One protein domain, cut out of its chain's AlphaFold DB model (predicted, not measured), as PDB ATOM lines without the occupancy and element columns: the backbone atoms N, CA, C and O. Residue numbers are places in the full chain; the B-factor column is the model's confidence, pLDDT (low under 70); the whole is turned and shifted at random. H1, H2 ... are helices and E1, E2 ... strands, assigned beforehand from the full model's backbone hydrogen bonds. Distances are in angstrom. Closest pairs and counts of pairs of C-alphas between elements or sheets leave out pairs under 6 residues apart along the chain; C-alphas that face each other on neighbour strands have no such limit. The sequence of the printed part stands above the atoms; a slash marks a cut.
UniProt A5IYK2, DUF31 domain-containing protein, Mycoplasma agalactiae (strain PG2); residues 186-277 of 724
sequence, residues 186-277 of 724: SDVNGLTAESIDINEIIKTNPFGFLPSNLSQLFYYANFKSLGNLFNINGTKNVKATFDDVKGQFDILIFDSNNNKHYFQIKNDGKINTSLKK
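AT A GLANCE: This is residues 186 to 277 of the 724 residues of the protein "DUF31 domain-containing protein" of Mycoplasma agalactiae (strain PG2) (UniProt A5IYK2). Picture one antiparallel sheet of three long strands with two helices, H2 and H3, covering one of its faces; the short helix H1 lies on that same side, farther from the sheet and beside H2. The stretch before H1, residues 186 to 198, starts over the other face, passes the edge at E3 and comes round to the helix side, and residues 267 to 277 after E3 fold back toward H1. The printed part has 92 residues, with named elements in the order H1, H2, H3, E1, E2, E3; the sheet runs E1, E2, E3, and the class is mixed, helices and strands, with 44 residues, under half, in named elements. The whole is compact, with a radius of gyration of the C-alphas of 12.5 A, and it is rounded, spanning 34 by 27 by 19 A.

IN THESE COORDINATES: Start at C-alpha 186 at (134.768, 182.501, 156.483) and read through residues 186 to 198, a stretch with no named element. Find C-alpha 199 at (149.670, 186.347, 132.810); there H1 begins, residues 199 to 203, 6.2 A from first to last C-alpha. Next comes H2, residues 211 to 220, the longest helix with 10 residues and 14.9 A. H3 follows as residues 223 to 230, 10.5 A long. Then look for C-alpha 237 at (137.232, 171.208, 144.151), where E1 begins; it takes residues 237 to 243 and measures 20.9 A. E2, residues 248 to 254, measures 20.4 A, and E3, residues 260 to 266, measures 19.8 A and ends at C-alpha 266 at (145.416, 191.127, 140.542).

HOW THE PARTS SIT: Begin with the sheet, in which E2 is the inner strand and E1 and E3 are the edge strands. The three form a meander, each strand the antiparallel neighbour of the one before. In the hairpin of E1 and E2 the directions stand at 168 degrees; look for N 241 and O 250, 2.9 A apart, within hydrogen-bond range. In the hairpin of E2 and E3 the angle is 163 degrees, and N 251 and O 263 are within hydrogen-bond range at 2.9 A. H2 and H3 lie on the same face of this sheet, two layers, one of helices and one of strands. H2 has a height over the sheet of 8.8 A, lies over E1 and E2, and runs along the strands, at 10 degrees to E1 on the local plane. Its closest C-alphas to E2 are those of Pro 211 and Phe 249, 5.0 A apart. H3 has a height over the sheet of 9.8 A and lies over E1, only just not over E2, where 2 of its C-alphas fall; it runs slantwise to the strands, at 52 degrees to E1 on the local plane. H2 and H3 are close but not clearly touching: their closest C-alphas, those of Phe 218 and Leu 226, are 7.6 A apart. They run opposite ways at a steep tilt of 39 degrees. H1 is not on the sheet; it is close to H2 but not clearly touching, with the C-alphas of Ile 202 and Leu 214 the closest at 7.1 A, and it is apart from H3. Every O i to N i+4 pair is within hydrogen-bond range in H1 and H3; in H2 it is 5 of 6.

THE WHOLE: The two C-alphas farthest apart are those of Asn 257 and Gly 269, at 35.1 A. The printed part has no cut and no long link; the links H2 to H3, E1 to E2 and E2 to E3 are tight. The mean pLDDT of the printed part is 95.4, and no printed residue is under 70.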
ATOM      1  N   SER A 186     134.514 183.552 155.494       93.25
ATOM      2  CA  SER A 186     134.768 182.501 156.483       93.25
ATOM      3  C   SER A 186     135.492 181.286 155.897       93.25
ATOM      4  O   SER A 186     136.199 180.595 156.631       93.25
ATOM      5  N   ASP A 187     135.377 181.029 154.588       92.38
ATOM      6  CA  ASP A 187     136.074 179.922 153.926       92.38
ATOM      7  C   ASP A 187     137.591 180.142 153.868       92.38
ATOM      8  O   ASP A 187     138.334 179.155 153.846       92.38
ATOM      9  N   VAL A 188     138.028 181.406 153.849       94.69
ATOM     10  CA  VAL A 188     139.435 181.828 153.735       94.69
ATOM     11  C   VAL A 188     139.989 182.442 155.021       94.69
ATOM     12  O   VAL A 188     141.143 182.862 155.058       94.69
ATOM     13  N   ASN A 189     139.199 182.469 156.096       92.44
ATOM     14  CA  ASN A 189     139.641 183.001 157.378       92.44
ATOM     15  C   ASN A 189     140.858 182.221 157.908       92.44
ATOM     16  O   ASN A 189     140.834 180.992 157.988       92.44
ATOM     17  N   GLY A 190     141.923 182.940 158.262       90.06
ATOM     18  CA  GLY A 190     143.189 182.363 158.721       90.06
ATOM     19  C   GLY A 190     144.091 181.797 157.616       90.06
ATOM     20  O   GLY A 190     145.186 181.335 157.928       90.06
ATOM     21  N   LEU A 191     143.683 181.845 156.340       94.50
ATOM     22  CA  LEU A 191     144.555 181.499 155.215       94.50
ATOM     23  C   LEU A 191     145.380 182.714 154.785       94.50
ATOM     24  O   LEU A 191     144.891 183.842 154.757       94.50
ATOM     25  N   THR A 192     146.634 182.477 154.405       92.69
ATOM     26  CA  THR A 192     147.473 183.507 153.778       92.69
ATOM     27  C   THR A 192     147.274 183.452 152.269       92.69
ATOM     28  O   THR A 192     147.350 182.376 151.685       92.69
ATOM     29  N   ALA A 193     147.001 184.600 151.648       92.94
ATOM     30  CA  ALA A 193     146.867 184.687 150.198       92.94
ATOM     31  C   ALA A 193     148.234 184.530 149.522       92.94
ATOM     32  O   ALA A 193     149.153 185.313 149.772       92.94
ATOM     33  N   GLU A 194     148.346 183.555 148.631       94.00
ATOM     34  CA  GLU A 194     149.514 183.361 147.779       94.00
ATOM     35  C   GLU A 194     149.370 184.159 146.473       94.00
ATOM     36  O   GLU A 194     148.269 184.345 145.944       94.00
ATOM     37  N   SER A 195     150.492 184.639 145.934       90.69
ATOM     38  CA  SER A 195     150.541 185.269 144.611       90.69
ATOM     39  C   SER A 195     151.038 184.267 143.574       90.69
ATOM     40  O   SER A 195     151.912 183.453 143.862       90.69
ATOM     41  N   ILE A 196     150.496 184.340 142.361       94.50
ATOM     42  CA  ILE A 196     150.879 183.482 141.241       94.50
ATOM     43  C   ILE A 196     150.911 184.294 139.944       94.50
ATOM     44  O   ILE A 196     150.051 185.151 139.713       94.50
ATOM     45  N   ASP A 197     151.897 184.017 139.088       95.12
ATOM     46  CA  ASP A 197     151.944 184.554 137.729       95.12
ATOM     47  C   ASP A 197     151.208 183.618 136.767       95.12
ATOM     48  O   ASP A 197     151.657 182.513 136.462       95.12
ATOM     49  N   ILE A 198     150.056 184.078 136.289       96.12
ATOM     50  CA  ILE A 198     149.247 183.414 135.269       96.12
ATOM     51  C   ILE A 198     148.989 184.343 134.076       96.12
ATOM     52  O   ILE A 198     147.997 184.181 133.361       96.12
ATOM     53  N   ASN A 199     149.868 185.320 133.832       96.56
ATOM     54  CA  ASN A 199     149.670 186.347 132.810       96.56
ATOM     55  C   ASN A 199     149.429 185.752 131.412       96.56
ATOM     56  O   ASN A 199     148.550 186.207 130.683       96.56
ATOM     57  N   GLU A 200     150.146 184.683 131.058       95.75
ATOM     58  CA  GLU A 200     149.951 183.976 129.785       95.75
ATOM     59  C   GLU A 200     148.598 183.250 129.706       95.75
ATOM     60  O   GLU A 200     147.978 183.213 128.640       95.75
ATOM     61  N   ILE A 201     148.078 182.732 130.827       96.94
ATOM     62  CA  ILE A 201     146.717 182.171 130.883       96.94
ATOM     63  C   ILE A 201     145.685 183.269 130.630       96.94
ATOM     64  O   ILE A 201     144.740 183.049 129.880       96.94
ATOM     65  N   ILE A 202     145.881 184.460 131.206       97.19
ATOM     66  CA  ILE A 202     144.992 185.609 130.994       97.19
ATOM     67  C   ILE A 202     145.023 186.053 129.525       97.19
ATOM     68  O   ILE A 202     143.966 186.216 128.918       97.19
ATOM     69  N   LYS A 203     146.213 186.200 128.925       95.88
ATOM     70  CA  LYS A 203     146.373 186.602 127.512       95.88
ATOM     71  C   LYS A 203     145.699 185.646 126.532       95.88
ATOM     72  O   LYS A 203     145.168 186.088 125.519       95.88
ATOM     73  N   THR A 204     145.748 184.352 126.829       95.81
ATOM     74  CA  THR A 204     145.217 183.288 125.963       95.81
ATOM     75  C   THR A 204     143.812 182.838 126.360       95.81
ATOM     76  O   THR A 204     143.301 181.860 125.818       95.81
ATOM     77  N   ASN A 205     143.161 183.541 127.292       97.56
ATOM     78  CA  ASN A 205     141.810 183.212 127.718       97.56
ATOM     79  C   ASN A 205     140.796 183.519 126.592       97.56
ATOM     80  O   ASN A 205     140.590 184.694 126.268       97.56
ATOM     81  N   PRO A 206     140.087 182.513 126.042       96.50
ATOM     82  CA  PRO A 206     139.102 182.723 124.977       96.50
ATOM     83  C   PRO A 206     137.922 183.609 125.409       96.50
ATOM     84  O   PRO A 206     137.283 184.250 124.568       96.50
ATOM     85  N   PHE A 207     137.627 183.671 126.712       97.44
ATOM     86  CA  PHE A 207     136.539 184.475 127.264       97.44
ATOM     87  C   PHE A 207     136.921 185.942 127.495       97.44
ATOM     88  O   PHE A 207     136.022 186.760 127.661       97.44
ATOM     89  N   GLY A 208     138.209 186.301 127.474       96.94
ATOM     90  CA  GLY A 208     138.684 187.678 127.647       96.94
ATOM     91  C   GLY A 208     139.491 187.929 128.922       96.94
ATOM     92  O   GLY A 208     139.943 187.002 129.591       96.94
ATOM     93  N   PHE A 209     139.699 189.209 129.229       97.88
ATOM     94  CA  PHE A 209     140.719 189.669 130.178       97.88
ATOM     95  C   PHE A 209     140.192 190.079 131.561       97.88
ATOM     96  O   PHE A 209     140.951 190.632 132.356       97.88
ATOM     97  N   LEU A 210     138.913 189.841 131.865       98.00
ATOM     98  CA  LEU A 210     138.338 190.159 133.176       98.00
ATOM     99  C   LEU A 210     138.564 189.041 134.210       98.00
ATOM    100  O   LEU A 210     138.625 187.862 133.841       98.00
ATOM    101  N   PRO A 211     138.551 189.372 135.513       98.06
ATOM    102  CA  PRO A 211     138.426 188.396 136.596       98.06
ATOM    103  C   PRO A 211     137.279 187.387 136.409       98.06
ATOM    104  O   PRO A 211     137.473 186.180 136.567       98.06
ATOM    105  N   SER A 212     136.091 187.835 136.000       97.75
ATOM    106  CA  SER A 212     134.965 186.940 135.691       97.75
ATOM    107  C   SER A 212     135.258 185.989 134.528       97.75
ATOM    108  O   SER A 212     134.851 184.826 134.565       97.75
ATOM    109  N   ASN A 213     136.022 186.430 133.521       98.12
ATOM    110  CA  ASN A 213     136.430 185.575 132.406       98.12
ATOM    111  C   ASN A 213     137.425 184.495 132.851       98.12
ATOM    112  O   ASN A 213     137.402 183.396 132.294       98.12
ATOM    113  N   LEU A 214     138.271 184.757 133.853       98.12
ATOM    114  CA  LEU A 214     139.101 183.717 134.474       98.12
ATOM    115  C   LEU A 214     138.248 182.685 135.216       98.12
ATOM    116  O   LEU A 214     138.457 181.485 135.047       98.12
ATOM    117  N   SER A 215     137.242 183.136 135.973       98.44
ATOM    118  CA  SER A 215     136.287 182.228 136.622       98.44
ATOM    119  C   SER A 215     135.587 181.325 135.602       98.44
ATOM    120  O   SER A 215     135.458 180.120 135.809       98.44
ATOM    121  N   GLN A 216     135.180 181.895 134.466       97.81
ATOM    122  CA  GLN A 216     134.552 181.154 133.376       97.81
ATOM    123  C   GLN A 216     135.509 180.148 132.726       97.81
ATOM    124  O   GLN A 216     135.127 179.002 132.500       97.81
ATOM    125  N   LEU A 217     136.768 180.523 132.480       98.31
ATOM    126  CA  LEU A 217     137.787 179.603 131.969       98.31
ATOM    127  C   LEU A 217     137.975 178.399 132.905       98.31
ATOM    128  O   LEU A 217     137.939 177.248 132.466       98.31
ATOM    129  N   PHE A 218     138.138 178.660 134.202       98.31
ATOM    130  CA  PHE A 218     138.387 177.620 135.199       98.31
ATOM    131  C   PHE A 218     137.155 176.768 135.522       98.31
ATOM    132  O   PHE A 218     137.310 175.618 135.930       98.31
ATOM    133  N   TYR A 219     135.944 177.269 135.270       98.12
ATOM    134  CA  TYR A 219     134.722 176.462 135.312       98.12
ATOM    135  C   TYR A 219     134.768 175.296 134.310       98.12
ATOM    136  O   TYR A 219     134.363 174.177 134.634       98.12
ATOM    137  N   TYR A 220     135.298 175.524 133.104       97.81
ATOM    138  CA  TYR A 220     135.409 174.485 132.077       97.81
ATOM    139  C   TYR A 220     136.678 173.629 132.212       97.81
ATOM    140  O   TYR A 220     136.668 172.457 131.822       97.81
ATOM    141  N   ALA A 221     137.752 174.191 132.776       97.62
ATOM    142  CA  ALA A 221     139.038 173.515 132.931       97.62
ATOM    143  C   ALA A 221     138.954 172.326 133.898       97.62
ATOM    144  O   ALA A 221     138.444 172.437 135.017       97.62
ATOM    145  N   ASN A 222     139.474 171.179 133.469       96.62
ATOM    146  CA  ASN A 222     139.519 169.974 134.279       96.62
ATOM    147  C   ASN A 222     140.483 170.134 135.466       96.62
ATOM    148  O   ASN A 222     141.444 170.909 135.434       96.62
ATOM    149  N   PHE A 223     140.241 169.357 136.518       96.69
ATOM    150  CA  PHE A 223     141.016 169.458 137.751       96.69
ATOM    151  C   PHE A 223     142.496 169.099 137.591       96.69
ATOM    152  O   PHE A 223     143.321 169.669 138.297       96.69
ATOM    153  N   LYS A 224     142.860 168.217 136.649       96.00
ATOM    154  CA  LYS A 224     144.266 167.870 136.392       96.00
ATOM    155  C   LYS A 224     145.037 169.080 135.863       96.00
ATOM    156  O   LYS A 224     146.119 169.377 136.359       96.00
ATOM    157  N   SER A 225     144.483 169.797 134.886       96.56
ATOM    158  CA  SER A 225     145.124 170.987 134.322       96.56
ATOM    159  C   SER A 225     145.194 172.127 135.343       96.56
ATOM    160  O   SER A 225     146.189 172.845 135.371       96.56
ATOM    161  N   LEU A 226     144.173 172.281 136.199       96.94
ATOM    162  CA  LEU A 226     144.191 173.264 137.288       96.94
ATOM    163  C   LEU A 226     145.241 172.915 138.352       96.94
ATOM    164  O   LEU A 226     146.030 173.778 138.717       96.94
ATOM    165  N   GLY A 227     145.321 171.655 138.787       96.31
ATOM    166  CA  GLY A 227     146.362 171.203 139.714       96.31
ATOM    167  C   GLY A 227     147.770 171.475 139.183       96.31
ATOM    168  O   GLY A 227     148.605 172.013 139.902       96.31
ATOM    169  N   ASN A 228     148.004 171.223 137.891       96.06
ATOM    170  CA  ASN A 228     149.277 171.543 137.242       96.06
ATOM    171  C   ASN A 228     149.565 173.053 137.187       96.06
ATOM    172  O   ASN A 228     150.709 173.451 137.368       96.06
ATOM    173  N   LEU A 229     148.557 173.895 136.928       96.69
ATOM    174  CA  LEU A 229     148.735 175.353 136.865       96.69
ATOM    175  C   LEU A 229     149.135 175.940 138.225       96.69
ATOM    176  O   LEU A 229     149.984 176.822 138.282       96.69
ATOM    177  N   PHE A 230     148.517 175.456 139.304       96.25
ATOM    178  CA  PHE A 230     148.720 175.971 140.660       96.25
ATOM    179  C   PHE A 230     149.739 175.164 141.480       96.25
ATOM    180  O   PHE A 230     149.923 175.445 142.658       96.25
ATOM    181  N   ASN A 231     150.403 174.168 140.880       95.12
ATOM    182  CA  ASN A 231     151.313 173.234 141.558       95.12
ATOM    183  C   ASN A 231     150.674 172.502 142.758       95.12
ATOM    184  O   ASN A 231     151.311 172.301 143.791       95.12
ATOM    185  N   ILE A 232     149.413 172.078 142.620       94.94
ATOM    186  CA  ILE A 232     148.645 171.360 143.649       94.94
ATOM    187  C   ILE A 232     148.329 169.945 143.168       94.94
ATOM    188  O   ILE A 232     147.627 169.738 142.174       94.94
ATOM    189  N   ASN A 233     148.797 168.950 143.918       89.56
ATOM    190  CA  ASN A 233     148.537 167.550 143.609       89.56
ATOM    191  C   ASN A 233     147.104 167.153 143.992       89.56
ATOM    192  O   ASN A 233     146.680 167.298 145.136       89.56
ATOM    193  N   GLY A 234     146.369 166.590 143.030       89.94
ATOM    194  CA  GLY A 234     145.061 165.984 143.281       89.94
ATOM    195  C   GLY A 234     143.945 166.985 143.592       89.94
ATOM    196  O   GLY A 234     143.231 166.818 144.576       89.94
ATOM    197  N   THR A 235     143.763 168.013 142.762       94.81
ATOM    198  CA  THR A 235     142.639 168.955 142.888       94.81
ATOM    199  C   THR A 235     141.285 168.234 142.845       94.81
ATOM    200  O   THR A 235     140.991 167.491 141.909       94.81
ATOM    201  N   LYS A 236     140.445 168.482 143.853       94.19
ATOM    202  CA  LYS A 236     139.107 167.881 143.996       94.19
ATOM    203  C   LYS A 236     137.979 168.894 143.833       94.19
ATOM    204  O   LYS A 236     136.894 168.538 143.378       94.19
ATOM    205  N   ASN A 237     138.214 170.136 144.246       96.19
ATOM    206  CA  ASN A 237     137.232 171.208 144.151       96.19
ATOM    207  C   ASN A 237     137.923 172.562 143.986       96.19
ATOM    208  O   ASN A 237     139.044 172.757 144.459       96.19
ATOM    209  N   VAL A 238     137.234 173.497 143.340       97.50
ATOM    210  CA  VAL A 238     137.719 174.854 143.096       97.50
ATOM    211  C   VAL A 238     136.558 175.826 143.259       97.50
ATOM    212  O   VAL A 238     135.488 175.628 142.686       97.50
ATOM    213  N   LYS A 239     136.782 176.886 144.031       98.19
ATOM    214  CA  LYS A 239     135.849 178.000 144.218       98.19
ATOM    215  C   LYS A 239     136.544 179.314 143.885       98.19
ATOM    216  O   LYS A 239     137.756 179.410 144.054       98.19
ATOM    217  N   ALA A 240     135.804 180.331 143.457       98.12
ATOM    218  CA  ALA A 240     136.383 181.642 143.186       98.12
ATOM    219  C   ALA A 240     135.434 182.805 143.484       98.12
ATOM    220  O   ALA A 240     134.222 182.707 143.294       98.12
ATOM    221  N   THR A 241     136.017 183.935 143.865       97.88
ATOM    222  CA  THR A 241     135.352 185.234 143.982       97.88
ATOM    223  C   THR A 241     136.066 186.216 143.058       97.88
ATOM    224  O   THR A 241     137.271 186.122 142.847       97.88
ATOM    225  N   PHE A 242     135.324 187.130 142.438       96.88
ATOM    226  CA  PHE A 242     135.883 188.067 141.469       96.88
ATOM    227  C   PHE A 242     135.215 189.437 141.555       96.88
ATOM    228  O   PHE A 242     134.027 189.539 141.869       96.88
ATOM    229  N   ASP A 243     135.987 190.470 141.234       95.56
ATOM    230  CA  ASP A 243     135.566 191.864 141.174       95.56
ATOM    231  C   ASP A 243     136.112 192.497 139.886       95.56
ATOM    232  O   ASP A 243     137.276 192.890 139.792       95.56
ATOM    233  N   ASP A 244     135.249 192.598 138.877       95.31
ATOM    234  CA  ASP A 244     135.598 193.190 137.584       95.31
ATOM    235  C   ASP A 244     135.709 194.725 137.629       95.31
ATOM    236  O   ASP A 244     136.225 195.324 136.687       95.31
ATOM    237  N   VAL A 245     135.225 195.377 138.691       93.50
ATOM    238  CA  VAL A 245     135.387 196.825 138.897       93.50
ATOM    239  C   VAL A 245     136.808 197.112 139.367       93.50
ATOM    240  O   VAL A 245     137.469 197.998 138.834       93.50
ATOM    241  N   LYS A 246     137.304 196.319 140.321       93.00
ATOM    242  CA  LYS A 246     138.668 196.454 140.855       93.00
ATOM    243  C   LYS A 246     139.724 195.702 140.046       93.00
ATOM    244  O   LYS A 246     140.909 195.963 140.223       93.00
ATOM    245  N   GLY A 247     139.319 194.774 139.178       94.50
ATOM    246  CA  GLY A 247     140.248 193.911 138.447       94.50
ATOM    247  C   GLY A 247     140.920 192.877 139.357       94.50
ATOM    248  O   GLY A 247     142.120 192.640 139.232       94.50
ATOM    249  N   GLN A 248     140.167 192.292 140.295       95.38
ATOM    250  CA  GLN A 248     140.669 191.327 141.279       95.38
ATOM    251  C   GLN A 248     139.979 189.966 141.134       95.38
ATOM    252  O   GLN A 248     138.757 189.887 141.007       95.38
ATOM    253  N   PHE A 249     140.767 188.895 141.179       98.00
ATOM    254  CA  PHE A 249     140.316 187.509 141.150       98.00
ATOM    255  C   PHE A 249     140.928 186.735 142.318       98.00
ATOM    256  O   PHE A 249     142.138 186.746 142.517       98.00
ATOM    257  N   ASP A 250     140.097 186.029 143.067       97.81
ATOM    258  CA  ASP A 250     140.494 185.238 144.221       97.81
ATOM    259  C   ASP A 250     140.028 183.792 144.017       97.81
ATOM    260  O   ASP A 250     138.868 183.553 143.673       97.81
ATOM    261  N   ILE A 251     140.910 182.813 144.230       98.19
ATOM    262  CA  ILE A 251     140.624 181.391 143.990       98.19
ATOM    263  C   ILE A 251     141.037 180.527 145.177       98.19
ATOM    264  O   ILE A 251     142.121 180.675 145.736       98.19
ATOM    265  N   LEU A 252     140.149 179.605 145.540       98.19
ATOM    266  CA  LEU A 252     140.314 178.641 146.617       98.19
ATOM    267  C   LEU A 252     140.288 177.226 146.033       98.19
ATOM    268  O   LEU A 252     139.277 176.796 145.473       98.19
ATOM    269  N   ILE A 253     141.396 176.505 146.176       97.75
ATOM    270  CA  ILE A 253     141.581 175.153 145.641       97.75
ATOM    271  C   ILE A 253     141.641 174.161 146.797       97.75
ATOM    272  O   ILE A 253     142.359 174.374 147.773       97.75
ATOM    273  N   PHE A 254     140.886 173.070 146.670       97.19
ATOM    274  CA  PHE A 254     140.875 171.964 147.619       97.19
ATOM    275  C   PHE A 254     141.647 170.787 147.025       97.19
ATOM    276  O   PHE A 254     141.286 170.291 145.948       97.19
ATOM    277  N   ASP A 255     142.691 170.343 147.720       95.12
ATOM    278  CA  ASP A 255     143.440 169.144 147.342       95.12
ATOM    279  C   ASP A 255     142.666 167.853 147.694       95.12
ATOM    280  O   ASP A 255     141.537 167.875 148.203       95.12
ATOM    281  N   SER A 256     143.271 166.696 147.422       92.06
ATOM    282  CA  SER A 256     142.655 165.390 147.691       92.06
ATOM    283  C   SER A 256     142.481 165.098 149.186       92.06
ATOM    284  O   SER A 256     141.598 164.322 149.552       92.06
ATOM    285  N   ASN A 257     143.266 165.755 150.042       93.31
ATOM    286  CA  ASN A 257     143.181 165.682 151.500       93.31
ATOM    287  C   ASN A 257     142.211 166.735 152.082       93.31
ATOM    288  O   ASN A 257     142.007 166.790 153.292       93.31
ATOM    289  N   ASN A 258     141.565 167.532 151.221       91.00
ATOM    290  CA  ASN A 258     140.751 168.707 151.542       91.00
ATOM    291  C   ASN A 258     141.528 169.865 152.207       91.00
ATOM    292  O   ASN A 258     140.907 170.721 152.843       91.00
ATOM    293  N   ASN A 259     142.852 169.937 152.034       93.94
ATOM    294  CA  ASN A 259     143.615 171.136 152.371       93.94
ATOM    295  C   ASN A 259     143.212 172.284 151.443       93.94
ATOM    296  O   ASN A 259     142.924 172.078 150.260       93.94
ATOM    297  N   LYS A 260     143.187 173.497 151.996       96.12
ATOM    298  CA  LYS A 260     142.787 174.718 151.299       96.12
ATOM    299  C   LYS A 260     144.019 175.496 150.845       96.12
ATOM    300  O   LYS A 260     144.841 175.864 151.676       96.12
ATOM    301  N   HIS A 261     144.079 175.814 149.559       96.75
ATOM    302  CA  HIS A 261     145.084 176.694 148.966       96.75
ATOM    303  C   HIS A 261     144.399 177.950 148.436       96.75
ATOM    304  O   HIS A 261     143.457 177.842 147.645       96.75
ATOM    305  N   TYR A 262     144.840 179.125 148.883       97.75
ATOM    306  CA  TYR A 262     144.201 180.399 148.567       97.75
ATOM    307  C   TYR A 262     145.147 181.298 147.770       97.75
ATOM    308  O   TYR A 262     146.199 181.685 148.272       97.75
ATOM    309  N   PHE A 263     144.751 181.663 146.548       97.31
ATOM    310  CA  PHE A 263     145.511 182.575 145.694       97.31
ATOM    311  C   PHE A 263     144.731 183.853 145.411       97.31
ATOM    312  O   PHE A 263     143.534 183.812 145.110       97.31
ATOM    313  N   GLN A 264     145.451 184.973 145.422       95.81
ATOM    314  CA  GLN A 264     144.953 186.273 144.992       95.81
ATOM    315  C   GLN A 264     145.681 186.719 143.721       95.81
ATOM    316  O   GLN A 264     146.903 186.871 143.687       95.81
ATOM    317  N   ILE A 265     144.905 186.970 142.671       96.50
ATOM    318  CA  ILE A 265     145.361 187.375 141.344       96.50
ATOM    319  C   ILE A 265     144.818 188.778 141.062       96.50
ATOM    320  O   ILE A 265     143.610 189.012 141.015       96.50
ATOM    321  N   LYS A 266     145.725 189.730 140.862       94.44
ATOM    322  CA  LYS A 266     145.416 191.127 140.542       94.44
ATOM    323  C   LYS A 266     146.459 191.681 139.584       94.44
ATOM    324  O   LYS A 266     147.574 191.166 139.534       94.44
ATOM    325  N   ASN A 267     146.103 192.742 138.870       92.62
ATOM    326  CA  ASN A 267     147.071 193.540 138.129       92.62
ATOM    327  C   ASN A 267     147.674 194.593 139.068       92.62
ATOM    328  O   ASN A 267     147.033 195.597 139.370       92.62
ATOM    329  N   ASP A 268     148.890 194.356 139.551       84.75
ATOM    330  CA  ASP A 268     149.642 195.300 140.391       84.75
ATOM    331  C   ASP A 268     150.660 196.136 139.589       84.75
ATOM    332  O   ASP A 268     151.517 196.812 140.161       84.75
ATOM    333  N   GLY A 269     150.580 196.078 138.254       84.44
ATOM    334  CA  GLY A 269     151.524 196.707 137.333       84.44
ATOM    335  C   GLY A 269     152.825 195.928 137.119       84.44
ATOM    336  O   GLY A 269     153.648 196.366 136.317       84.44
ATOM    337  N   LYS A 270     153.025 194.787 137.793       85.56
ATOM    338  CA  LYS A 270     154.225 193.943 137.659       85.56
ATOM    339  C   LYS A 270     153.878 192.524 137.223       85.56
ATOM    340  O   LYS A 270     154.450 192.032 136.255       85.56
ATOM    341  N   ILE A 271     152.941 191.885 137.918       89.50
ATOM    342  CA  ILE A 271     152.489 190.511 137.677       89.50
ATOM    343  C   ILE A 271     151.071 190.568 137.091       89.50
ATOM    344  O   ILE A 271     150.293 191.467 137.411       89.50
ATOM    345  N   ASN A 272     150.720 189.623 136.209       94.25
ATOM    346  CA  ASN A 272     149.374 189.518 135.621       94.25
ATOM    347  C   ASN A 272     148.886 190.811 134.927       94.25
ATOM    348  O   ASN A 272     147.700 191.140 134.958       94.25
ATOM    349  N   THR A 273     149.790 191.544 134.267       95.31
ATOM    350  CA  THR A 273     149.536 192.841 133.605       95.31
ATOM    351  C   THR A 273     148.414 192.823 132.558       95.31
ATOM    352  O   THR A 273     147.884 193.868 132.166       95.31
ATOM    353  N   SER A 274     148.082 191.637 132.047       96.38
ATOM    354  CA  SER A 274     147.012 191.429 131.076       96.38
ATOM    355  C   SER A 274     145.621 191.388 131.700       96.38
ATOM    356  O   SER A 274     144.660 191.539 130.956       96.38
ATOM    357  N   LEU A 275     145.491 191.240 133.024       97.56
ATOM    358  CA  LEU A 275     144.201 191.326 133.709       97.56
ATOM    359  C   LEU A 275     143.680 192.769 133.667       97.56
ATOM    360  O   LEU A 275     144.433 193.719 133.912       97.56
ATOM    361  N   LYS A 276     142.397 192.925 133.340       97.38
ATOM    362  CA  LYS A 276     141.729 194.216 133.139       97.38
ATOM    363  C   LYS A 276     140.539 194.396 134.066       97.38
ATOM    364  O   LYS A 276     139.974 193.430 134.574       97.38
ATOM    365  N   LYS A 277     140.134 195.650 134.229       96.19
ATOM    366  CA  LYS A 277     138.897 196.063 134.899       96.19
ATOM    367  C   LYS A 277     137.915 196.676 133.903       96.19
ATOM    368  O   LYS A 277     138.296 197.053 132.798       96.19
TER     369      LYS A 277